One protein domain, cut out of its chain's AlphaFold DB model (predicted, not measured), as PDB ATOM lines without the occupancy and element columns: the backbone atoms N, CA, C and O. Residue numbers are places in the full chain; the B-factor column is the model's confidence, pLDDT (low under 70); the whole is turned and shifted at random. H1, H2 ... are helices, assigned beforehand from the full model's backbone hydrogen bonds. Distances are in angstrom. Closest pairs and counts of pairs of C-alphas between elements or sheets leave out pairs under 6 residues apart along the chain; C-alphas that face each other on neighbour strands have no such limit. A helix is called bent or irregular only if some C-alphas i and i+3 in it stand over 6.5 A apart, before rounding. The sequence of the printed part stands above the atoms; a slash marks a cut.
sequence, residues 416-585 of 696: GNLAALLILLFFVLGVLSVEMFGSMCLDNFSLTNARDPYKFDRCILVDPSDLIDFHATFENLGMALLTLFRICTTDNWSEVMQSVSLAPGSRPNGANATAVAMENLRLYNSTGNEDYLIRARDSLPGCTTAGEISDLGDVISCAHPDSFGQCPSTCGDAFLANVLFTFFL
ATOM      1  N   GLY A 416     -60.563   1.099 -17.240       85.88
ATOM      2  CA  GLY A 416     -59.512   1.753 -16.465       85.88
ATOM      3  C   GLY A 416     -58.811   0.829 -15.471       85.88
ATOM      4  O   GLY A 416     -57.603   0.944 -15.299       85.88
ATOM      5  N   ASN A 417     -59.518  -0.133 -14.864       84.50
ATOM      6  CA  ASN A 417     -58.887  -1.096 -13.953       84.50
ATOM      7  C   ASN A 417     -58.022  -2.131 -14.703       84.50
ATOM      8  O   ASN A 417     -56.965  -2.510 -14.201       84.50
ATOM      9  N   LEU A 418     -58.440  -2.561 -15.900       86.06
ATOM     10  CA  LEU A 418     -57.649  -3.441 -16.774       86.06
ATOM     11  C   LEU A 418     -56.445  -2.698 -17.365       86.06
ATOM     12  O   LEU A 418     -55.331  -3.210 -17.343       86.06
ATOM     13  N   ALA A 419     -56.647  -1.456 -17.808       89.19
ATOM     14  CA  ALA A 419     -55.573  -0.583 -18.269       89.19
ATOM     15  C   ALA A 419     -54.564  -0.292 -17.147       89.19
ATOM     16  O   ALA A 419     -53.365  -0.321 -17.388       89.19
ATOM     17  N   ALA A 420     -55.014  -0.088 -15.904       90.44
ATOM     18  CA  ALA A 420     -54.124   0.073 -14.754       90.44
ATOM     19  C   ALA A 420     -53.293  -1.191 -14.473       90.44
ATOM     20  O   ALA A 420     -52.126  -1.076 -14.105       90.44
ATOM     21  N   LEU A 421     -53.866  -2.386 -14.668       90.50
ATOM     22  CA  LEU A 421     -53.122  -3.645 -14.574       90.50
ATOM     23  C   LEU A 421     -52.066  -3.759 -15.685       90.50
ATOM     24  O   LEU A 421     -50.934  -4.142 -15.399       90.50
ATOM     25  N   LEU A 422     -52.406  -3.378 -16.922       91.94
ATOM     26  CA  LEU A 422     -51.463  -3.346 -18.045       91.94
ATOM     27  C   LEU A 422     -50.327  -2.338 -17.805       91.94
ATOM     28  O   LEU A 422     -49.160  -2.674 -17.974       91.94
ATOM     29  N   ILE A 423     -50.648  -1.131 -17.329       93.19
ATOM     30  CA  ILE A 423     -49.657  -0.107 -16.966       93.19
ATOM     31  C   ILE A 423     -48.758  -0.600 -15.825       93.19
ATOM     32  O   ILE A 423     -47.555  -0.352 -15.842       93.19
ATOM     33  N   LEU A 424     -49.308  -1.319 -14.840       92.88
ATOM     34  CA  LEU A 424     -48.504  -1.926 -13.781       92.88
ATOM     35  C   LEU A 424     -47.545  -2.985 -14.341       92.88
ATOM     36  O   LEU A 424     -46.383  -3.000 -13.943       92.88
ATOM     37  N   LEU A 425     -48.008  -3.840 -15.260       93.69
ATOM     38  CA  LEU A 425     -47.161  -4.819 -15.948       93.69
ATOM     39  C   LEU A 425     -46.024  -4.120 -16.707       93.69
ATOM     40  O   LEU A 425     -44.866  -4.501 -16.544       93.69
ATOM     41  N   PHE A 426     -46.341  -3.062 -17.460       95.38
ATOM     42  CA  PHE A 426     -45.362  -2.244 -18.183       95.38
ATOM     43  C   PHE A 426     -44.347  -1.619 -17.234       95.38
ATOM     44  O   PHE A 426     -43.159  -1.617 -17.519       95.38
ATOM     45  N   PHE A 427     -44.793  -1.104 -16.088       94.44
ATOM     46  CA  PHE A 427     -43.901  -0.497 -15.110       94.44
ATOM     47  C   PHE A 427     -42.965  -1.528 -14.469       94.44
ATOM     48  O   PHE A 427     -41.761  -1.297 -14.395       94.44
ATOM     49  N   VAL A 428     -43.497  -2.669 -14.015       93.50
ATOM     50  CA  VAL A 428     -42.703  -3.731 -13.375       93.50
ATOM     51  C   VAL A 428     -41.666  -4.285 -14.350       93.50
ATOM     52  O   VAL A 428     -40.488  -4.364 -14.005       93.50
ATOM     53  N   LEU A 429     -42.085  -4.624 -15.570       93.75
ATOM     54  CA  LEU A 429     -41.173  -5.155 -16.578       93.75
ATOM     55  C   LEU A 429     -40.267  -4.078 -17.167       93.75
ATOM     56  O   LEU A 429     -39.127  -4.377 -17.467       93.75
ATOM     57  N   GLY A 430     -40.704  -2.823 -17.248       95.19
ATOM     58  CA  GLY A 430     -39.868  -1.707 -17.686       95.19
ATOM     59  C   GLY A 430     -38.705  -1.469 -16.735       95.19
ATOM     60  O   GLY A 430     -37.569  -1.348 -17.179       95.19
ATOM     61  N   VAL A 431     -38.956  -1.483 -15.421       92.56
ATOM     62  CA  VAL A 431     -37.874  -1.416 -14.427       92.56
ATOM     63  C   VAL A 431     -36.971  -2.645 -14.536       92.56
ATOM     64  O   VAL A 431     -35.758  -2.484 -14.554       92.56
ATOM     65  N   LEU A 432     -37.536  -3.855 -14.649       91.25
ATOM     66  CA  LEU A 432     -36.752  -5.086 -14.796       91.25
ATOM     67  C   LEU A 432     -35.847  -5.052 -16.041       91.25
ATOM     68  O   LEU A 432     -34.663  -5.359 -15.939       91.25
ATOM     69  N   SER A 433     -36.377  -4.616 -17.185       92.38
ATOM     70  CA  SER A 433     -35.629  -4.485 -18.433       92.38
ATOM     71  C   SER A 433     -34.538  -3.420 -18.352       92.38
ATOM     72  O   SER A 433     -33.470  -3.637 -18.902       92.38
ATOM     73  N   VAL A 434     -34.743  -2.307 -17.636       90.69
ATOM     74  CA  VAL A 434     -33.673  -1.317 -17.399       90.69
ATOM     75  C   VAL A 434     -32.551  -1.916 -16.545       90.69
ATOM     76  O   VAL A 434     -31.381  -1.709 -16.848       90.69
ATOM     77  N   GLU A 435     -32.872  -2.696 -15.504       85.69
ATOM     78  CA  GLU A 435     -31.833  -3.362 -14.695       85.69
ATOM     79  C   GLU A 435     -31.016  -4.380 -15.496       85.69
ATOM     80  O   GLU A 435     -29.839  -4.577 -15.207       85.69
ATOM     81  N   MET A 436     -31.653  -5.062 -16.447       85.56
ATOM     82  CA  MET A 436     -31.050  -6.171 -17.185       85.56
ATOM     83  C   MET A 436     -30.378  -5.741 -18.490       85.56
ATOM     84  O   MET A 436     -29.323  -6.263 -18.828       85.56
ATOM     85  N   PHE A 437     -30.987  -4.806 -19.218       89.69
ATOM     86  CA  PHE A 437     -30.601  -4.415 -20.577       89.69
ATOM     87  C   PHE A 437     -30.226  -2.931 -20.688       89.69
ATOM     88  O   PHE A 437     -29.890  -2.464 -21.773       89.69
ATOM     89  N   GLY A 438     -30.260  -2.163 -19.595       86.88
ATOM     90  CA  GLY A 438     -29.964  -0.727 -19.626       86.88
ATOM     91  C   GLY A 438     -28.510  -0.373 -19.945       86.88
ATOM     92  O   GLY A 438     -28.229   0.778 -20.258       86.88
ATOM     93  N   SER A 439     -27.584  -1.339 -19.894       83.06
ATOM     94  CA  SER A 439     -26.172  -1.141 -20.254       83.06
ATOM     95  C   SER A 439     -25.824  -1.500 -21.700       83.06
ATOM     96  O   SER A 439     -24.656  -1.355 -22.076       83.06
ATOM     97  N   MET A 440     -26.806  -1.960 -22.483       86.25
ATOM     98  CA  MET A 440     -26.629  -2.354 -23.880       86.25
ATOM     99  C   MET A 440     -26.252  -1.175 -24.778       86.25
ATOM    100  O   MET A 440     -26.532  -0.016 -24.470       86.25
ATOM    101  N   CYS A 441     -25.611  -1.490 -25.899       85.12
ATOM    102  CA  CYS A 441     -25.099  -0.506 -26.842       85.12
ATOM    103  C   CYS A 441     -26.157  -0.048 -27.847       85.12
ATOM    104  O   CYS A 441     -26.997  -0.837 -28.277       85.12
ATOM    105  N   LEU A 442     -26.112   1.241 -28.197       85.50
ATOM    106  CA  LEU A 442     -27.127   1.917 -29.007       85.50
ATOM    107  C   LEU A 442     -26.585   2.309 -30.383       85.50
ATOM    108  O   LEU A 442     -25.458   2.794 -30.476       85.50
ATOM    109  N   ASP A 443     -27.430   2.232 -31.412       77.56
ATOM    110  CA  ASP A 443     -27.142   2.649 -32.797       77.56
ATOM    111  C   ASP A 443     -27.181   4.181 -32.998       77.56
ATOM    112  O   ASP A 443     -27.568   4.724 -34.027       77.56
ATOM    113  N   ASN A 444     -26.789   4.933 -31.971       62.47
ATOM    114  CA  ASN A 444     -26.675   6.391 -32.036       62.47
ATOM    115  C   ASN A 444     -25.260   6.857 -32.373       62.47
ATOM    116  O   ASN A 444     -24.960   8.056 -32.335       62.47
ATOM    117  N   PHE A 445     -24.376   5.913 -32.684       53.28
ATOM    118  CA  PHE A 445     -22.981   6.187 -32.958       53.28
ATOM    119  C   PHE A 445     -22.807   6.639 -34.408       53.28
ATOM    120  O   PHE A 445     -22.185   5.983 -35.239       53.28
ATOM    121  N   SER A 446     -23.333   7.825 -34.716       43.59
ATOM    122  CA  SER A 446     -22.785   8.588 -35.825       43.59
ATOM    123  C   SER A 446     -21.344   8.938 -35.444       43.59
ATOM    124  O   SER A 446     -21.104   9.826 -34.628       43.59
ATOM    125  N   LEU A 447     -20.386   8.236 -36.052       48.59
ATOM    126  CA  LEU A 447     -18.933   8.479 -36.071       48.59
ATOM    127  C   LEU A 447     -18.529   9.914 -36.506       48.59
ATOM    128  O   LEU A 447     -17.380  10.165 -36.855       48.59
ATOM    129  N   THR A 448     -19.447  10.884 -36.534       41.50
ATOM    130  CA  THR A 448     -19.321  12.119 -37.315       41.50
ATOM    131  C   THR A 448     -19.003  13.378 -36.511       41.50
ATOM    132  O   THR A 448     -18.677  14.394 -37.122       41.50
ATOM    133  N   ASN A 449     -18.980  13.350 -35.173       39.66
ATOM    134  CA  ASN A 449     -18.532  14.505 -34.385       39.66
ATOM    135  C   ASN A 449     -17.218  14.231 -33.647       39.66
ATOM    136  O   ASN A 449     -17.181  13.846 -32.483       39.66
ATOM    137  N   ALA A 450     -16.110  14.580 -34.306       44.25
ATOM    138  CA  ALA A 450     -14.746  14.622 -33.764       44.25
ATOM    139  C   ALA A 450     -14.535  15.618 -32.590       44.25
ATOM    140  O   ALA A 450     -13.399  15.967 -32.271       44.25
ATOM    141  N   ARG A 451     -15.612  16.109 -31.962       44.44
ATOM    142  CA  ARG A 451     -15.602  17.030 -30.814       44.44
ATOM    143  C   ARG A 451     -16.174  16.436 -29.526       44.44
ATOM    144  O   ARG A 451     -16.107  17.123 -28.510       44.44
ATOM    145  N   ASP A 452     -16.687  15.204 -29.538       47.69
ATOM    146  CA  ASP A 452     -17.173  14.568 -28.313       47.69
ATOM    147  C   ASP A 452     -16.042  13.864 -27.534       47.69
ATOM    148  O   ASP A 452     -15.263  13.105 -28.115       47.69
ATOM    149  N   PRO A 453     -15.959  14.051 -26.201       47.56
ATOM    150  CA  PRO A 453     -14.973  13.397 -25.333       47.56
ATOM    151  C   PRO A 453     -15.183  11.874 -25.171       47.56
ATOM    152  O   PRO A 453     -14.455  11.233 -24.418       47.56
ATOM    153  N   TYR A 454     -16.147  11.283 -25.889       53.03
ATOM    154  CA  TYR A 454     -16.533   9.866 -25.839       53.03
ATOM    155  C   TYR A 454     -16.209   9.102 -27.136       53.03
ATOM    156  O   TYR A 454     -16.865   8.120 -27.467       53.03
ATOM    157  N   LYS A 455     -15.184   9.542 -27.883       51.31
ATOM    158  CA  LYS A 455     -14.757   8.953 -29.172       51.31
ATOM    159  C   LYS A 455     -14.481   7.435 -29.118       51.31
ATOM    160  O   LYS A 455     -14.582   6.769 -30.141       51.31
ATOM    161  N   PHE A 456     -14.158   6.901 -27.940       66.44
ATOM    162  CA  PHE A 456     -13.914   5.478 -27.678       66.44
ATOM    163  C   PHE A 456     -14.782   4.987 -26.515       66.44
ATOM    164  O   PHE A 456     -14.263   4.652 -25.454       66.44
ATOM    165  N   ASP A 457     -16.106   5.002 -26.667       76.62
ATOM    166  CA  ASP A 457     -16.983   4.335 -25.696       76.62
ATOM    167  C   ASP A 457     -16.897   2.806 -25.850       76.62
ATOM    168  O   ASP A 457     -16.551   2.288 -26.914       76.62
ATOM    169  N   ARG A 458     -17.258   2.062 -24.800       81.62
ATOM    170  CA  ARG A 458     -17.227   0.584 -24.766       81.62
ATOM    171  C   ARG A 458     -17.982  -0.092 -25.915       81.62
ATOM    172  O   ARG A 458     -17.694  -1.235 -26.255       81.62
ATOM    173  N   CYS A 459     -18.936   0.618 -26.509       83.44
ATOM    174  CA  CYS A 459     -19.768   0.146 -27.606       83.44
ATOM    175  C   CYS A 459     -19.066   0.127 -28.965       83.44
ATOM    176  O   CYS A 459     -19.590  -0.469 -29.898       83.44
ATOM    177  N   ILE A 460     -17.872   0.716 -29.081       80.94
ATOM    178  CA  ILE A 460     -17.120   0.748 -30.340       80.94
ATOM    179  C   ILE A 460     -16.746  -0.657 -30.850       80.94
ATOM    180  O   ILE A 460     -16.587  -0.850 -32.056       80.94
ATOM    181  N   LEU A 461     -16.627  -1.626 -29.935       83.12
ATOM    182  CA  LEU A 461     -16.280  -3.021 -30.218       83.12
ATOM    183  C   LEU A 461     -17.478  -3.906 -30.585       83.12
ATOM    184  O   LEU A 461     -17.263  -5.041 -30.987       83.12
ATOM    185  N   VAL A 462     -18.710  -3.414 -30.437       84.31
ATOM    186  CA  VAL A 462     -19.908  -4.141 -30.874       84.31
ATOM    187  C   VAL A 462     -20.128  -3.851 -32.356       84.31
ATOM    188  O   VAL A 462     -19.963  -2.708 -32.798       84.31
ATOM    189  N   ASP A 463     -20.476  -4.879 -33.127       80.69
ATOM    190  CA  ASP A 463     -20.769  -4.705 -34.543       80.69
ATOM    191  C   ASP A 463     -22.029  -3.852 -34.751       80.69
ATOM    192  O   ASP A 463     -23.004  -4.006 -34.013       80.69
ATOM    193  N   PRO A 464     -22.057  -2.962 -35.763       79.38
ATOM    194  CA  PRO A 464     -23.198  -2.078 -35.989       79.38
ATOM    195  C   PRO A 464     -24.537  -2.802 -36.182       79.38
ATOM    196  O   PRO A 464     -25.572  -2.263 -35.814       79.38
ATOM    197  N   SER A 465     -24.525  -4.027 -36.720       78.50
ATOM    198  CA  SER A 465     -25.729  -4.851 -36.900       78.50
ATOM    199  C   SER A 465     -26.333  -5.364 -35.592       78.50
ATOM    200  O   SER A 465     -27.502  -5.731 -35.571       78.50
ATOM    201  N   ASP A 466     -25.541  -5.405 -34.523       82.12
ATOM    202  CA  ASP A 466     -25.936  -5.940 -33.221       82.12
ATOM    203  C   ASP A 466     -26.353  -4.825 -32.243       82.12
ATOM    204  O   ASP A 466     -26.819  -5.091 -31.133       82.12
ATOM    205  N   LEU A 467     -26.210  -3.559 -32.644       85.06
ATOM    206  CA  LEU A 467     -26.609  -2.408 -31.842       85.06
ATOM    207  C   LEU A 467     -28.133  -2.315 -31.718       85.06
ATOM    208  O   LEU A 467     -28.887  -2.594 -32.647       85.06
ATOM    209  N   ILE A 468     -28.601  -1.868 -30.552       88.00
ATOM    210  CA  ILE A 468     -30.024  -1.615 -30.332       88.00
ATOM    211  C   ILE A 468     -30.394  -0.270 -30.960       88.00
ATOM    212  O   ILE A 468     -29.750   0.745 -30.690       88.00
ATOM    213  N   ASP A 469     -31.485  -0.243 -31.725       85.62
ATOM    214  CA  ASP A 469     -32.093   0.987 -32.241       85.62
ATOM    215  C   ASP A 469     -32.313   2.005 -31.109       85.62
ATOM    216  O   ASP A 469     -32.955   1.712 -30.096       85.62
ATOM    217  N   PHE A 470     -31.819   3.232 -31.294       83.94
ATOM    218  CA  PHE A 470     -31.941   4.323 -30.327       83.94
ATOM    219  C   PHE A 470     -33.388   4.644 -29.921       83.94
ATOM    220  O   PHE A 470     -33.636   5.142 -28.817       83.94
ATOM    221  N   HIS A 471     -34.363   4.355 -30.779       85.44
ATOM    222  CA  HIS A 471     -35.774   4.566 -30.471       85.44
ATOM    223  C   HIS A 471     -36.427   3.399 -29.714       85.44
ATOM    224  O   HIS A 471     -37.547   3.558 -29.223       85.44
ATOM    225  N   ALA A 472     -35.738   2.265 -29.563       91.38
ATOM    226  CA  ALA A 472     -36.242   1.045 -28.933       91.38
ATOM    227  C   ALA A 472     -35.277   0.484 -27.872       91.38
ATOM    228  O   ALA A 472     -34.900  -0.685 -27.888       91.38
ATOM    229  N   THR A 473     -34.894   1.330 -26.912       91.06
ATOM    230  CA  THR A 473     -33.859   1.028 -25.912       91.06
ATOM    231  C   THR A 473     -34.415   0.771 -24.515       91.06
ATOM    232  O   THR A 473     -35.575   1.071 -24.208       91.06
ATOM    233  N   PHE A 474     -33.554   0.244 -23.638       92.81
ATOM    234  CA  PHE A 474     -33.827   0.055 -22.209       92.81
ATOM    235  C   PHE A 474     -32.920   0.902 -21.307       92.81
ATOM    236  O   PHE A 474     -32.837   0.644 -20.112       92.81
ATOM    237  N   GLU A 475     -32.261   1.928 -21.855       87.25
ATOM    238  CA  GLU A 475     -31.327   2.789 -21.111       87.25
ATOM    239  C   GLU A 475     -32.014   3.485 -19.923       87.25
ATOM    240  O   GLU A 475     -31.498   3.538 -18.810       87.25
ATOM    241  N   ASN A 476     -33.228   3.988 -20.156       90.00
ATOM    242  CA  ASN A 476     -34.009   4.739 -19.185       90.00
ATOM    243  C   ASN A 476     -35.450   4.225 -19.140       90.00
ATOM    244  O   ASN A 476     -35.991   3.779 -20.151       90.00
ATOM    245  N   LEU A 477     -36.121   4.379 -17.993       92.06
ATOM    246  CA  LEU A 477     -37.492   3.884 -17.801       92.06
ATOM    247  C   LEU A 477     -38.483   4.426 -18.845       92.06
ATOM    248  O   LEU A 477     -39.372   3.701 -19.273       92.06
ATOM    249  N   GLY A 478     -38.340   5.686 -19.268       94.38
ATOM    250  CA  GLY A 478     -39.209   6.276 -20.292       94.38
ATOM    251  C   GLY A 478     -39.099   5.564 -21.642       94.38
ATOM    252  O   GLY A 478     -40.122   5.201 -22.217       94.38
ATOM    253  N   MET A 479     -37.869   5.310 -22.100       93.00
ATOM    254  CA  MET A 479     -37.618   4.557 -23.333       93.00
ATOM    255  C   MET A 479     -38.029   3.098 -23.173       93.00
ATOM    256  O   MET A 479     -38.761   2.599 -24.012       93.00
ATOM    257  N   ALA A 480     -37.707   2.462 -22.044       95.44
ATOM    258  CA  ALA A 480     -38.135   1.096 -21.755       95.44
ATOM    259  C   ALA A 480     -39.662   0.929 -21.836       95.44
ATOM    260  O   ALA A 480     -40.143  -0.060 -22.379       95.44
ATOM    261  N   LEU A 481     -40.439   1.898 -21.336       96.12
ATOM    262  CA  LEU A 481     -41.901   1.878 -21.442       96.12
ATOM    263  C   LEU A 481     -42.393   2.045 -22.889       96.12
ATOM    264  O   LEU A 481     -43.383   1.414 -23.253       96.12
ATOM    265  N   LEU A 482     -41.724   2.863 -23.709       95.31
ATOM    266  CA  LEU A 482     -42.036   3.008 -25.137       95.31
ATOM    267  C   LEU A 482     -41.671   1.743 -25.925       95.31
ATOM    268  O   LEU A 482     -42.481   1.263 -26.715       95.31
ATOM    269  N   THR A 483     -40.509   1.154 -25.649       95.25
ATOM    270  CA  THR A 483     -40.060  -0.116 -26.228       95.25
ATOM    271  C   THR A 483     -41.017  -1.245 -25.856       95.25
ATOM    272  O   THR A 483     -41.467  -1.985 -26.724       95.25
ATOM    273  N   LEU A 484     -41.436  -1.340 -24.589       96.38
ATOM    274  CA  LEU A 484     -42.462  -2.297 -24.165       96.38
ATOM    275  C   LEU A 484     -43.830  -2.008 -24.792       96.38
ATOM    276  O   LEU A 484     -44.574  -2.946 -25.058       96.38
ATOM    277  N   PHE A 485     -44.177  -0.749 -25.063       95.56
ATOM    278  CA  PHE A 485     -45.395  -0.425 -25.806       95.56
ATOM    279  C   PHE A 485     -45.327  -0.943 -27.251       95.56
ATOM    280  O   PHE A 485     -46.267  -1.612 -27.674       95.56
ATOM    281  N   ARG A 486     -44.204  -0.734 -27.955       94.50
ATOM    282  CA  ARG A 486     -43.924  -1.314 -29.286       94.50
ATOM    283  C   ARG A 486     -43.997  -2.847 -29.265       94.50
ATOM    284  O   ARG A 486     -44.668  -3.459 -30.091       94.50
ATOM    285  N   ILE A 487     -43.392  -3.482 -28.261       94.38
ATOM    286  CA  ILE A 487     -43.451  -4.942 -28.099       94.38
ATOM    287  C   ILE A 487     -44.886  -5.409 -27.798       94.38
ATOM    288  O   ILE A 487     -45.325  -6.424 -28.324       94.38
ATOM    289  N   CYS A 488     -45.658  -4.675 -26.988       94.06
ATOM    290  CA  CYS A 488     -47.053  -5.010 -26.679       94.06
ATOM    291  C   CYS A 488     -47.956  -4.962 -27.919       94.06
ATOM    292  O   CYS A 488     -48.945  -5.689 -27.973       94.06
ATOM    293  N   THR A 489     -47.632  -4.121 -28.904       93.00
ATOM    294  CA  THR A 489     -48.301  -4.103 -30.212       93.00
ATOM    295  C   THR A 489     -47.781  -5.175 -31.171       93.00
ATOM    296  O   THR A 489     -48.156  -5.147 -32.336       93.00
ATOM    297  N   THR A 490     -46.930  -6.091 -30.685       91.06
ATOM    298  CA  THR A 490     -46.253  -7.159 -31.439       91.06
ATOM    299  C   THR A 490     -45.425  -6.650 -32.618       91.06
ATOM    300  O   THR A 490     -45.269  -7.363 -33.601       91.06
ATOM    301  N   ASP A 491     -44.896  -5.427 -32.526       91.19
ATOM    302  CA  ASP A 491     -44.156  -4.780 -33.610       91.19
ATOM    303  C   ASP A 491     -42.644  -4.955 -33.432       91.19
ATOM    304  O   ASP A 491     -42.040  -4.354 -32.534       91.19
ATOM    305  N   ASN A 492     -42.043  -5.791 -34.280       89.50
ATOM    306  CA  ASN A 492     -40.605  -6.015 -34.380       89.50
ATOM    307  C   ASN A 492     -39.935  -6.243 -33.014       89.50
ATOM    308  O   ASN A 492     -38.946  -5.604 -32.638       89.50
ATOM    309  N   TRP A 493     -40.548  -7.121 -32.222       92.38
ATOM    310  CA  TRP A 493     -40.100  -7.457 -30.874       92.38
ATOM    311  C   TRP A 493     -39.000  -8.517 -30.890       92.38
ATOM    312  O   TRP A 493     -38.184  -8.570 -29.969       92.38
ATOM    313  N   SER A 494     -38.994  -9.370 -31.916       91.38
ATOM    314  CA  SER A 494     -38.034 -10.459 -32.063       91.38
ATOM    315  C   SER A 494     -36.623  -9.952 -32.363       91.38
ATOM    316  O   SER A 494     -35.672 -10.556 -31.870       91.38
ATOM    317  N   GLU A 495     -36.476  -8.839 -33.088       88.88
ATOM    318  CA  GLU A 495     -35.185  -8.172 -33.312       88.88
ATOM    319  C   GLU A 495     -34.672  -7.533 -32.018       88.88
ATOM    320  O   GLU A 495     -33.561  -7.826 -31.590       88.88
ATOM    321  N   VAL A 496     -35.518  -6.777 -31.303       92.06
ATOM    322  CA  VAL A 496     -35.147  -6.192 -30.000       92.06
ATOM    323  C   VAL A 496     -34.712  -7.279 -29.014       92.06
ATOM    324  O   VAL A 496     -33.716  -7.112 -28.312       92.06
ATOM    325  N   MET A 497     -35.434  -8.404 -28.966       92.38
ATOM    326  CA  MET A 497     -35.069  -9.557 -28.140       92.38
ATOM    327  C   MET A 497     -33.693 -10.117 -28.526       92.38
ATOM    328  O   MET A 497     -32.920 -10.481 -27.641       92.38
ATOM    329  N   GLN A 498     -33.377 -10.186 -29.819       87.50
ATOM    330  CA  GLN A 498     -32.092 -10.681 -30.312       87.50
ATOM    331  C   GLN A 498     -30.942  -9.740 -29.946       87.50
ATOM    332  O   GLN A 498     -29.955 -10.208 -29.380       87.50
ATOM    333  N   SER A 499     -31.097  -8.431 -30.149       88.44
ATOM    334  CA  SER A 499     -30.071  -7.439 -29.800       88.44
ATOM    335  C   SER A 499     -29.777  -7.396 -28.293       88.44
ATOM    336  O   SER A 499     -28.654  -7.122 -27.884       88.44
ATOM    337  N   VAL A 500     -30.747  -7.723 -27.426       90.88
ATOM    338  CA  VAL A 500     -30.496  -7.859 -25.972       90.88
ATOM    339  C   VAL A 500     -30.043  -9.260 -25.544       90.88
ATOM    340  O   VAL A 500     -29.749  -9.477 -24.367       90.88
ATOM    341  N   SER A 501     -29.988 -10.218 -26.472       89.75
ATOM    342  CA  SER A 501     -29.559 -11.605 -26.238       89.75
ATOM    343  C   SER A 501     -28.101 -11.857 -26.633       89.75
ATOM    344  O   SER A 501     -27.673 -13.013 -26.654       89.75
ATOM    345  N   LEU A 502     -27.338 -10.804 -26.946       86.81
ATOM    346  CA  LEU A 502     -25.952 -10.914 -27.399       86.81
ATOM    347  C   LEU A 502     -25.080 -11.666 -26.392       86.81
ATOM    348  O   LEU A 502     -25.051 -11.348 -25.201       86.81
ATOM    349  N   ALA A 503     -24.334 -12.637 -26.906       85.75
ATOM    350  CA  ALA A 503     -23.393 -13.457 -26.159       85.75
ATOM    351  C   ALA A 503     -21.982 -13.305 -26.752       85.75
ATOM    352  O   ALA A 503     -21.848 -12.988 -27.937       85.75
ATOM    353  N   PRO A 504     -20.919 -13.509 -25.952       85.31
ATOM    354  CA  PRO A 504     -19.559 -13.381 -26.456       85.31
ATOM    355  C   PRO A 504     -19.292 -14.486 -27.483       85.31
ATOM    356  O   PRO A 504     -19.563 -15.663 -27.223       85.31
ATOM    357  N   GLY A 505     -18.765 -14.110 -28.649       79.62
ATOM    358  CA  GLY A 505     -18.353 -15.064 -29.675       79.62
ATOM    359  C   GLY A 505     -17.103 -15.853 -29.271       79.62
ATOM    360  O   GLY A 505     -16.457 -15.580 -28.254       79.62
ATOM    361  N   SER A 506     -16.723 -16.836 -30.090       79.81
ATOM    362  CA  SER A 506     -15.452 -17.546 -29.913       79.81
ATOM    363  C   SER A 506     -14.285 -16.564 -30.004       79.81
ATOM    364  O   SER A 506     -14.177 -15.841 -30.989       79.81
ATOM    365  N   ARG A 507     -13.399 -16.547 -29.002       83.62
ATOM    366  CA  ARG A 507     -12.203 -15.692 -29.000       83.62
ATOM    367  C   ARG A 507     -11.104 -16.343 -29.858       83.62
ATOM    368  O   ARG A 507     -10.511 -17.318 -29.389       83.62
ATOM    369  N   PRO A 508     -10.799 -15.845 -31.076       71.50
ATOM    370  CA  PRO A 508      -9.870 -16.521 -31.992       71.50
ATOM    371  C   PRO A 508      -8.444 -16.608 -31.430       71.50
ATOM    372  O   PRO A 508      -7.754 -17.601 -31.632       71.50
ATOM    373  N   ASN A 509      -8.034 -15.610 -30.642       75.81
ATOM    374  CA  ASN A 509      -6.717 -15.547 -29.996       75.81
ATOM    375  C   ASN A 509      -6.718 -16.081 -28.548       75.81
ATOM    376  O   ASN A 509      -5.763 -15.854 -27.798       75.81
ATOM    377  N   GLY A 510      -7.794 -16.756 -28.122       81.75
ATOM    378  CA  GLY A 510      -7.947 -17.281 -26.765       81.75
ATOM    379  C   GLY A 510      -7.735 -16.206 -25.694       81.75
ATOM    380  O   GLY A 510      -8.361 -15.149 -25.733       81.75
ATOM    381  N   ALA A 511      -6.819 -16.460 -24.756       79.88
ATOM    382  CA  ALA A 511      -6.503 -15.546 -23.655       79.88
ATOM    383  C   ALA A 511      -5.856 -14.218 -24.099       79.88
ATOM    384  O   ALA A 511      -5.924 -13.239 -23.365       79.88
ATOM    385  N   ASN A 512      -5.260 -14.159 -25.296       85.81
ATOM    386  CA  ASN A 512      -4.584 -12.957 -25.799       85.81
ATOM    387  C   ASN A 512      -5.519 -12.030 -26.595       85.81
ATOM    388  O   ASN A 512      -5.082 -10.989 -27.081       85.81
ATOM    389  N   ALA A 513      -6.797 -12.391 -26.751       85.06
ATOM    390  CA  ALA A 513      -7.758 -11.639 -27.557       85.06
ATOM    391  C   ALA A 513      -7.912 -10.174 -27.116       85.06
ATOM    392  O   ALA A 513      -7.939  -9.280 -27.959       85.06
ATOM    393  N   THR A 514      -7.936  -9.915 -25.806       87.81
ATOM    394  CA  THR A 514      -8.029  -8.557 -25.246       87.81
ATOM    395  C   THR A 514      -6.782  -7.723 -25.531       87.81
ATOM    396  O   THR A 514      -6.900  -6.554 -25.892       87.81
ATOM    397  N   ALA A 515      -5.591  -8.321 -25.441       89.19
ATOM    398  CA  ALA A 515      -4.330  -7.646 -25.741       89.19
ATOM    399  C   ALA A 515      -4.232  -7.246 -27.224       89.19
ATOM    400  O   ALA A 515      -3.868  -6.112 -27.533       89.19
ATOM    401  N   VAL A 516      -4.628  -8.145 -28.134       88.38
ATOM    402  CA  VAL A 516      -4.659  -7.870 -29.582       88.38
ATOM    403  C   VAL A 516      -5.692  -6.790 -29.915       88.38
ATOM    404  O   VAL A 516      -5.405  -5.868 -30.682       88.38
ATOM    405  N   ALA A 517      -6.880  -6.850 -29.306       88.81
ATOM    406  CA  ALA A 517      -7.891  -5.809 -29.467       88.81
ATOM    407  C   ALA A 517      -7.384  -4.444 -28.967       88.81
ATOM    408  O   ALA A 517      -7.564  -3.434 -29.646       88.81
ATOM    409  N   MET A 518      -6.693  -4.408 -27.823       90.00
ATOM    410  CA  MET A 518      -6.117  -3.182 -27.266       90.00
ATOM    411  C   MET A 518      -5.093  -2.541 -28.210       90.00
ATOM    412  O   MET A 518      -5.119  -1.326 -28.414       90.00
ATOM    413  N   GLU A 519      -4.190  -3.336 -28.786       90.94
ATOM    414  CA  GLU A 519      -3.179  -2.847 -29.728       90.94
ATOM    415  C   GLU A 519      -3.826  -2.233 -30.975       90.94
ATOM    416  O   GLU A 519      -3.519  -1.097 -31.343       90.94
ATOM    417  N   ASN A 520      -4.795  -2.933 -31.565       88.69
ATOM    418  CA  ASN A 520      -5.533  -2.445 -32.726       88.69
ATOM    419  C   ASN A 520      -6.330  -1.166 -32.421       88.69
ATOM    420  O   ASN A 520      -6.336  -0.237 -33.228       88.69
ATOM    421  N   LEU A 521      -6.931  -1.045 -31.234       88.00
ATOM    422  CA  LEU A 521      -7.609   0.189 -30.827       88.00
ATOM    423  C   LEU A 521      -6.637   1.365 -30.651       88.00
ATOM    424  O   LEU A 521      -6.975   2.495 -31.012       88.00
ATOM    425  N   ARG A 522      -5.414   1.132 -30.150       88.69
ATOM    426  CA  ARG A 522      -4.367   2.172 -30.082       88.69
ATOM    427  C   ARG A 522      -3.942   2.624 -31.479       88.69
ATOM    428  O   ARG A 522      -3.818   3.827 -31.724       88.69
ATOM    429  N   LEU A 523      -3.778   1.679 -32.406       88.69
ATOM    430  CA  LEU A 523      -3.482   1.972 -33.810       88.69
ATOM    431  C   LEU A 523      -4.618   2.764 -34.458       88.69
ATOM    432  O   LEU A 523      -4.350   3.794 -35.076       88.69
ATOM    433  N   TYR A 524      -5.874   2.379 -34.235       86.25
ATOM    434  CA  TYR A 524      -7.034   3.137 -34.701       86.25
ATOM    435  C   TYR A 524      -7.062   4.560 -34.121       86.25
ATOM    436  O   TYR A 524      -7.257   5.518 -34.862       86.25
ATOM    437  N   ASN A 525      -6.783   4.735 -32.825       84.81
ATOM    438  CA  ASN A 525      -6.758   6.061 -32.199       84.81
ATOM    439  C   ASN A 525      -5.687   6.980 -32.815       84.81
ATOM    440  O   ASN A 525      -5.926   8.170 -33.017       84.81
ATOM    441  N   SER A 526      -4.519   6.419 -33.143       86.50
ATOM    442  CA  SER A 526      -3.410   7.173 -33.740       86.50
ATOM    443  C   SER A 526      -3.578   7.454 -35.240       86.50
ATOM    444  O   SER A 526      -3.182   8.521 -35.702       86.50
ATOM    445  N   THR A 527      -4.163   6.523 -36.001       85.81
ATOM    446  CA  THR A 527      -4.220   6.586 -37.475       85.81
ATOM    447  C   THR A 527      -5.576   7.016 -38.024       85.81
ATOM    448  O   THR A 527      -5.644   7.546 -39.129       85.81
ATOM    449  N   GLY A 528      -6.658   6.772 -37.284       80.81
ATOM    450  CA  GLY A 528      -8.030   6.926 -37.765       80.81
ATOM    451  C   GLY A 528      -8.447   5.921 -38.846       80.81
ATOM    452  O   GLY A 528      -9.525   6.092 -39.406       80.81
ATOM    453  N   ASN A 529      -7.635   4.900 -39.159       83.88
ATOM    454  CA  ASN A 529      -7.972   3.906 -40.183       83.88
ATOM    455  C   ASN A 529      -8.930   2.834 -39.625       83.88
ATOM    456  O   ASN A 529      -8.550   2.065 -38.738       83.88
ATOM    457  N   GLU A 530     -10.143   2.766 -40.178       81.31
ATOM    458  CA  GLU A 530     -11.203   1.828 -39.788       81.31
ATOM    459  C   GLU A 530     -10.785   0.350 -39.873       81.31
ATOM    460  O   GLU A 530     -11.278  -0.448 -39.081       81.31
ATOM    461  N   ASP A 531      -9.803  -0.016 -40.703       83.06
ATOM    462  CA  ASP A 531      -9.288  -1.393 -40.791       83.06
ATOM    463  C   ASP A 531      -8.775  -1.933 -39.447       83.06
ATOM    464  O   ASP A 531      -8.828  -3.135 -39.174       83.06
ATOM    465  N   TYR A 532      -8.217  -1.060 -38.601       84.00
ATOM    466  CA  TYR A 532      -7.769  -1.450 -37.263       84.00
ATOM    467  C   TYR A 532      -8.945  -1.615 -36.304       84.00
ATOM    468  O   TYR A 532      -8.904  -2.476 -35.430       84.00
ATOM    469  N   LEU A 533     -10.008  -0.825 -36.474       83.00
ATOM    470  CA  LEU A 533     -11.216  -0.969 -35.671       83.00
ATOM    471  C   LEU A 533     -11.929  -2.285 -35.988       83.00
ATOM    472  O   LEU A 533     -12.328  -2.982 -35.060       83.00
ATOM    473  N   ILE A 534     -12.031  -2.642 -37.271       82.50
ATOM    474  CA  ILE A 534     -12.598  -3.925 -37.700       82.50
ATOM    475  C   ILE A 534     -11.795  -5.057 -37.039       82.50
ATOM    476  O   ILE A 534     -12.345  -5.763 -36.207       82.50
ATOM    477  N   ARG A 535     -10.465  -5.099 -37.216       84.06
ATOM    478  CA  ARG A 535      -9.586  -6.107 -36.575       84.06
ATOM    479  C   ARG A 535      -9.699  -6.191 -35.046       84.06
ATOM    480  O   ARG A 535      -9.493  -7.261 -34.460       84.06
ATOM    481  N   ALA A 536      -9.993  -5.078 -34.375       84.75
ATOM    482  CA  ALA A 536     -10.270  -5.084 -32.943       84.75
ATOM    483  C   ALA A 536     -11.605  -5.781 -32.613       84.75
ATOM    484  O   ALA A 536     -11.652  -6.550 -31.651       84.75
ATOM    485  N   ARG A 537     -12.654  -5.565 -33.421       85.88
ATOM    486  CA  ARG A 537     -13.945  -6.270 -33.318       85.88
ATOM    487  C   ARG A 537     -13.801  -7.761 -33.599       85.88
ATOM    488  O   ARG A 537     -14.279  -8.558 -32.803       85.88
ATOM    489  N   ASP A 538     -13.033  -8.160 -34.611       82.00
ATOM    490  CA  ASP A 538     -12.825  -9.590 -34.916       82.00
ATOM    491  C   ASP A 538     -12.059 -10.333 -33.821       82.00
ATOM    492  O   ASP A 538     -12.198 -11.545 -33.649       82.00
ATOM    493  N   SER A 539     -11.249  -9.611 -33.042       85.06
ATOM    494  CA  SER A 539     -10.585 -10.173 -31.865       85.06
ATOM    495  C   SER A 539     -11.575 -10.432 -30.722       85.06
ATOM    496  O   SER A 539     -11.377 -11.364 -29.937       85.06
ATOM    497  N   LEU A 540     -12.643  -9.635 -30.627       86.81
ATOM    498  CA  LEU A 540     -13.675  -9.706 -29.591       86.81
ATOM    499  C   LEU A 540     -15.091  -9.732 -30.210       86.81
ATOM    500  O   LEU A 540     -15.884  -8.832 -29.933       86.81
ATOM    501  N   PRO A 541     -15.446 -10.774 -30.988       83.38
ATOM    502  CA  PRO A 541     -16.697 -10.795 -31.743       83.38
ATOM    503  C   PRO A 541     -17.933 -10.875 -30.834       83.38
ATOM    504  O   PRO A 541     -17.895 -11.481 -29.750       83.38
ATOM    505  N   GLY A 542     -19.041 -10.302 -31.310       84.75
ATOM    506  CA  GLY A 542     -20.315 -10.214 -30.597       84.75
ATOM    507  C   GLY A 542     -20.281  -9.141 -29.511       84.75
ATOM    508  O   GLY A 542     -20.321  -7.947 -29.793       84.75
ATOM    509  N   CYS A 543     -20.212  -9.562 -28.246       88.56
ATOM    510  CA  CYS A 543     -20.183  -8.650 -27.102       88.56
ATOM    511  C   CYS A 543     -18.905  -8.776 -26.256       88.56
ATOM    512  O   CYS A 543     -18.181  -9.780 -26.272       88.56
ATOM    513  N   THR A 544     -18.661  -7.739 -25.459       88.94
ATOM    514  CA  THR A 544     -17.539  -7.603 -24.528       88.94
ATOM    515  C   THR A 544     -18.004  -7.715 -23.077       88.94
ATOM    516  O   THR A 544     -18.921  -7.033 -22.600       88.94
ATOM    517  N   THR A 545     -17.367  -8.621 -22.340       88.62
ATOM    518  CA  THR A 545     -17.662  -8.857 -20.925       88.62
ATOM    519  C   THR A 545     -17.082  -7.745 -20.051       88.62
ATOM    520  O   THR A 545     -16.146  -7.050 -20.435       88.62
ATOM    521  N   ALA A 546     -17.608  -7.582 -18.834       84.31
ATOM    522  CA  ALA A 546     -17.129  -6.543 -17.917       84.31
ATOM    523  C   ALA A 546     -15.638  -6.702 -17.553       84.31
ATOM    524  O   ALA A 546     -14.947  -5.703 -17.369       84.31
ATOM    525  N   GLY A 547     -15.138  -7.943 -17.479       83.69
ATOM    526  CA  GLY A 547     -13.716  -8.218 -17.251       83.69
ATOM    527  C   GLY A 547     -12.849  -7.738 -18.415       83.69
ATOM    528  O   GLY A 547     -11.916  -6.976 -18.204       83.69
ATOM    529  N   GLU A 548     -13.229  -8.079 -19.647       87.88
ATOM    530  CA  GLU A 548     -12.499  -7.658 -20.853       87.88
ATOM    531  C   GLU A 548     -12.517  -6.133 -21.035       87.88
ATOM    532  O   GLU A 548     -11.519  -5.545 -21.438       87.88
ATOM    533  N   ILE A 549     -13.629  -5.469 -20.701       86.62
ATOM    534  CA  ILE A 549     -13.711  -4.001 -20.735       86.62
ATOM    535  C   ILE A 549     -12.797  -3.380 -19.673       86.62
ATOM    536  O   ILE A 549     -12.159  -2.365 -19.941       86.62
ATOM    537  N   SER A 550     -12.707  -3.988 -18.484       84.75
ATOM    538  CA  SER A 550     -11.772  -3.547 -17.443       84.75
ATOM    539  C   SER A 550     -10.322  -3.660 -17.910       84.75
ATOM    540  O   SER A 550      -9.538  -2.749 -17.646       84.75
ATOM    541  N   ASP A 551      -9.974  -4.731 -18.624       86.56
ATOM    542  CA  ASP A 551      -8.639  -4.903 -19.202       86.56
ATOM    543  C   ASP A 551      -8.354  -3.846 -20.282       86.56
ATOM    544  O   ASP A 551      -7.222  -3.399 -20.424       86.56
ATOM    545  N   LEU A 552      -9.380  -3.394 -21.011       86.44
ATOM    546  CA  LEU A 552      -9.299  -2.371 -22.063       86.44
ATOM    547  C   LEU A 552      -9.374  -0.918 -21.556       86.44
ATOM    548  O   LEU A 552      -9.349   0.011 -22.372       86.44
ATOM    549  N   GLY A 553      -9.450  -0.702 -20.238       77.06
ATOM    550  CA  GLY A 553      -9.723   0.603 -19.620       77.06
ATOM    551  C   GLY A 553      -8.729   1.726 -19.951       77.06
ATOM    552  O   GLY A 553      -9.062   2.897 -19.791       77.06
ATOM    553  N   ASP A 554      -7.539   1.396 -20.465       77.38
ATOM    554  CA  ASP A 554      -6.543   2.377 -20.923       77.38
ATOM    555  C   ASP A 554      -6.915   3.057 -22.254       77.38
ATOM    556  O   ASP A 554      -6.398   4.129 -22.573       77.38
ATOM    557  N   VAL A 555      -7.758   2.417 -23.070       79.81
ATOM    558  CA  VAL A 555      -8.088   2.860 -24.440       79.81
ATOM    559  C   VAL A 555      -9.576   3.165 -24.591       79.81
ATOM    560  O   VAL A 555      -9.953   4.008 -25.403       79.81
ATOM    561  N   ILE A 556     -10.415   2.497 -23.799       80.19
ATOM    562  CA  ILE A 556     -11.865   2.658 -23.809       80.19
ATOM    563  C   ILE A 556     -12.295   3.525 -22.628       80.19
ATOM    564  O   ILE A 556     -11.969   3.258 -21.476       80.19
ATOM    565  N   SER A 557     -13.085   4.551 -22.926       75.00
ATOM    566  CA  SER A 557     -13.787   5.357 -21.936       75.00
ATOM    567  C   SER A 557     -15.139   4.727 -21.613       75.00
ATOM    568  O   SER A 557     -15.817   4.196 -22.489       75.00
ATOM    569  N   CYS A 558     -15.565   4.820 -20.357       72.50
ATOM    570  CA  CYS A 558     -16.903   4.417 -19.941       72.50
ATOM    571  C   CYS A 558     -17.701   5.667 -19.605       72.50
ATOM    572  O   CYS A 558     -17.540   6.238 -18.526       72.50
ATOM    573  N   ALA A 559     -18.570   6.089 -20.527       57.25
ATOM    574  CA  ALA A 559     -19.367   7.303 -20.354       57.25
ATOM    575  C   ALA A 559     -20.246   7.248 -19.089       57.25
ATOM    576  O   ALA A 559     -20.419   8.253 -18.394       57.25
ATOM    577  N   HIS A 560     -20.752   6.055 -18.751       64.19
ATOM    578  CA  HIS A 560     -21.594   5.792 -17.580       64.19
ATOM    579  C   HIS A 560     -21.109   4.542 -16.822       64.19
ATOM    580  O   HIS A 560     -21.539   3.430 -17.148       64.19
ATOM    581  N   PRO A 561     -20.196   4.694 -15.842       64.50
ATOM    582  CA  PRO A 561     -19.814   3.600 -14.958       64.50
ATOM    583  C   PRO A 561     -20.971   3.226 -14.021       64.50
ATOM    584  O   PRO A 561     -21.843   4.043 -13.711       64.50
ATOM    585  N   ASP A 562     -20.988   1.976 -13.567       64.50
ATOM    586  CA  ASP A 562     -21.998   1.480 -12.643       64.50
ATOM    587  C   ASP A 562     -21.879   2.132 -11.248       64.50
ATOM    588  O   ASP A 562     -20.981   2.928 -10.965       64.50
ATOM    589  N   SER A 563     -22.793   1.803 -10.329       56.09
ATOM    590  CA  SER A 563     -22.803   2.388  -8.975       56.09
ATOM    591  C   SER A 563     -21.529   2.122  -8.152       56.09
ATOM    592  O   SER A 563     -21.394   2.696  -7.072       56.09
ATOM    593  N   PHE A 564     -20.634   1.250  -8.626       58.81
ATOM    594  CA  PHE A 564     -19.346   0.921  -8.018       58.81
ATOM    595  C   PHE A 564     -18.149   1.459  -8.816       58.81
ATOM    596  O   PHE A 564     -17.010   1.178  -8.449       58.81
ATOM    597  N   GLY A 565     -18.384   2.244  -9.871       64.38
ATOM    598  CA  GLY A 565     -17.326   2.796 -10.714       64.38
ATOM    599  C   GLY A 565     -16.790   1.819 -11.766       64.38
ATOM    600  O   GLY A 565     -15.778   2.125 -12.386       64.38
ATOM    601  N   GLN A 566     -17.431   0.662 -11.971       72.12
ATOM    602  CA  GLN A 566     -17.014  -0.339 -12.957       72.12
ATOM    603  C   GLN A 566     -17.764  -0.166 -14.278       72.12
ATOM    604  O   GLN A 566     -18.947   0.180 -14.308       72.12
ATOM    605  N   CYS A 567     -17.087  -0.443 -15.388       79.31
ATOM    606  CA  CYS A 567     -17.718  -0.464 -16.699       79.31
ATOM    607  C   CYS A 567     -18.649  -1.681 -16.822       79.31
ATOM    608  O   CYS A 567     -18.199  -2.811 -16.616       79.31
ATOM    609  N   PRO A 568     -19.940  -1.490 -17.138       81.62
ATOM    610  CA  PRO A 568     -20.852  -2.612 -17.308       81.62
ATOM    611  C   PRO A 568     -20.541  -3.379 -18.599       81.62
ATOM    612  O   PRO A 568     -20.028  -2.812 -19.564       81.62
ATOM    613  N   SER A 569     -20.878  -4.671 -18.616       86.25
ATOM    614  CA  SER A 569     -20.776  -5.505 -19.815       86.25
ATOM    615  C   SER A 569     -21.707  -5.007 -20.918       86.25
ATOM    616  O   SER A 569     -22.799  -4.502 -20.642       86.25
ATOM    617  N   THR A 570     -21.293  -5.224 -22.165       87.81
ATOM    618  CA  THR A 570     -22.142  -5.040 -23.354       87.81
ATOM    619  C   THR A 570     -22.899  -6.322 -23.721       87.81
ATOM    620  O   THR A 570     -23.727  -6.312 -24.622       87.81
ATOM    621  N   CYS A 571     -22.632  -7.426 -23.016       88.88
ATOM    622  CA  CYS A 571     -23.314  -8.706 -23.183       88.88
ATOM    623  C   CYS A 571     -24.671  -8.768 -22.478       88.88
ATOM    624  O   CYS A 571     -24.833  -8.238 -21.374       88.88
ATOM    625  N   GLY A 572     -25.597  -9.505 -23.090       87.62
ATOM    626  CA  GLY A 572     -26.894  -9.868 -22.536       87.62
ATOM    627  C   GLY A 572     -26.981 -11.295 -22.022       87.62
ATOM    628  O   GLY A 572     -26.017 -12.058 -22.037       87.62
ATOM    629  N   ASP A 573     -28.181 -11.655 -21.576       87.12
ATOM    630  CA  ASP A 573     -28.538 -13.017 -21.191       87.12
ATOM    631  C   ASP A 573     -29.679 -13.497 -22.091       87.12
ATOM    632  O   ASP A 573     -30.836 -13.097 -21.927       87.12
ATOM    633  N   ALA A 574     -29.339 -14.356 -23.054       87.06
ATOM    634  CA  ALA A 574     -30.285 -14.872 -24.037       87.06
ATOM    635  C   ALA A 574     -31.441 -15.654 -23.398       87.06
ATOM    636  O   ALA A 574     -32.579 -15.580 -23.861       87.06
ATOM    637  N   PHE A 575     -31.188 -16.406 -22.324       87.88
ATOM    638  CA  PHE A 575     -32.243 -17.167 -21.659       87.88
ATOM    639  C   PHE A 575     -33.245 -16.222 -20.996       87.88
ATOM    640  O   PHE A 575     -34.458 -16.357 -21.178       87.88
ATOM    641  N   LEU A 576     -32.738 -15.239 -20.257       88.75
ATOM    642  CA  LEU A 576     -33.561 -14.296 -19.523       88.75
ATOM    643  C   LEU A 576     -34.324 -13.350 -20.461       88.75
ATOM    644  O   LEU A 576     -35.496 -13.069 -20.206       88.75
ATOM    645  N   ALA A 577     -33.709 -12.923 -21.568       92.00
ATOM    646  CA  ALA A 577     -34.375 -12.179 -22.634       92.00
ATOM    647  C   ALA A 577     -35.525 -12.982 -23.253       92.00
ATOM    648  O   ALA A 577     -36.664 -12.512 -23.254       92.00
ATOM    649  N   ASN A 578     -35.269 -14.226 -23.669       90.62
ATOM    650  CA  ASN A 578     -36.301 -15.094 -24.234       90.62
ATOM    651  C   ASN A 578     -37.483 -15.274 -23.271       90.62
ATOM    652  O   ASN A 578     -38.639 -15.141 -23.675       90.62
ATOM    653  N   VAL A 579     -37.220 -15.525 -21.984       91.38
ATOM    654  CA  VAL A 579     -38.275 -15.682 -20.968       91.38
ATOM    655  C   VAL A 579     -39.038 -14.377 -20.741       91.38
ATOM    656  O   VAL A 579     -40.267 -14.393 -20.698       91.38
ATOM    657  N   LEU A 580     -38.344 -13.244 -20.606       92.94
ATOM    658  CA  LEU A 580     -38.970 -11.957 -20.306       92.94
ATOM    659  C   LEU A 580     -39.879 -11.494 -21.446       92.94
ATOM    660  O   LEU A 580     -41.021 -11.114 -21.188       92.94
ATOM    661  N   PHE A 581     -39.405 -11.550 -22.692       94.69
ATOM    662  CA  PHE A 581     -40.165 -11.079 -23.854       94.69
ATOM    663  C   PHE A 581     -41.368 -11.981 -24.136       94.69
ATOM    664  O   PHE A 581     -42.484 -11.483 -24.289       94.69
ATOM    665  N   THR A 582     -41.184 -13.306 -24.121       91.06
ATOM    666  CA  THR A 582     -42.296 -14.252 -24.325       91.06
ATOM    667  C   THR A 582     -43.339 -14.158 -23.209       91.06
ATOM    668  O   THR A 582     -44.543 -14.128 -23.486       91.06
ATOM    669  N   PHE A 583     -42.915 -14.026 -21.946       92.81
ATOM    670  CA  PHE A 583     -43.825 -13.777 -20.826       92.81
ATOM    671  C   PHE A 583     -44.566 -12.449 -20.986       92.81
ATOM    672  O   PHE A 583     -45.782 -12.396 -20.818       92.81
ATOM    673  N   PHE A 584     -43.857 -11.374 -21.334       94.81
ATOM    674  CA  PHE A 584     -44.470 -10.066 -21.507       94.81
ATOM    675  C   PHE A 584     -45.525 -10.076 -22.609       94.81
ATOM    676  O   PHE A 584     -46.631  -9.597 -22.382       94.81
ATOM    677  N   LEU A 585     -45.210 -10.645 -23.773       92.62
ATOM    678  CA  LEU A 585     -46.126 -10.748 -24.908       92.62
ATOM    679  C   LEU A 585     -47.362 -11.570 -24.571       92.62
ATOM    680  O   LEU A 585     -48.478 -11.161 -24.874       92.62
TER     681      LEU A 585
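This is residues 416 to 585 of the 696 residues of an uncharacterized protein of Guillardia theta (strain CCMP2712) (UniProt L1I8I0). Two groups of helices lie at opposite ends of an elongated body: H1, H3, H4 and H8 at one end, the hairpin of H5 and H6 with short H7 near it at the other. Loops and little H2 fill the stretch between, and residues 416 to 421 of H1 stick out. The printed part has 170 residues with eight named helices, H1 to H8 in order, and no named strand: all helix. It is compact by its radius of gyration of the C-alphas, 17.3 A, and spans 59 by 35 by 31 A.

Find C-alpha 416 at (-59.512, 1.753, -16.465); from there H1, the longest helix, runs 29.8 A to residue 437. Next come H2, residues 458 to 461, H3, 477 to 488, and H4, 493 to 499. H5, 510 to 527, is 26.4 A long; then look for H6, 530 to 539, H7, 546 to 551, and H8, 574 to 585, ending at C-alpha 585 (-46.126, -10.748, -24.908). H5 is irregular, C-alphas 511 and 514 being 7.3 A apart, and H2 only just, with 6.6 A between C-alphas 458 and 461.

Start at H1, whose residues 426 to 434 alone touch H3, closest at C-alphas 430 and 480, 5.2 A, at a steep tilt of 65 degrees. H4 and H8 touch at C-alphas 497 and 577, 6.1 A, at a shallow tilt of 18 degrees, opposite ways. At C-alphas 517 and 536, 4.3 A, the hairpin H5 and H6 is closest, with a shallow tilt of 11 degrees. H2 only just touches H6, with 3 pairs of C-alphas within 8 A, the closest 461 and 537 at 5.1 A. H7 is close to H5 but not clearly touching, its C-alpha 548 being 6.3 A from C-alpha 514. H1 and H5 are apart. Every O i to N i+4 pair is within hydrogen-bond range in H1, H3, H4, H6, H7 and H8, and 12 of 14 in H5; H2 is too short for such a pair.

The C-alphas farthest apart, Asn 417 and Thr 527, are 60.0 A apart. The printed part has no cut. The links H1 to H2, H2 to H3 and H7 to H8 are long. Look for pLDDT under 70 at residues 444 to 456 and 559 to 565.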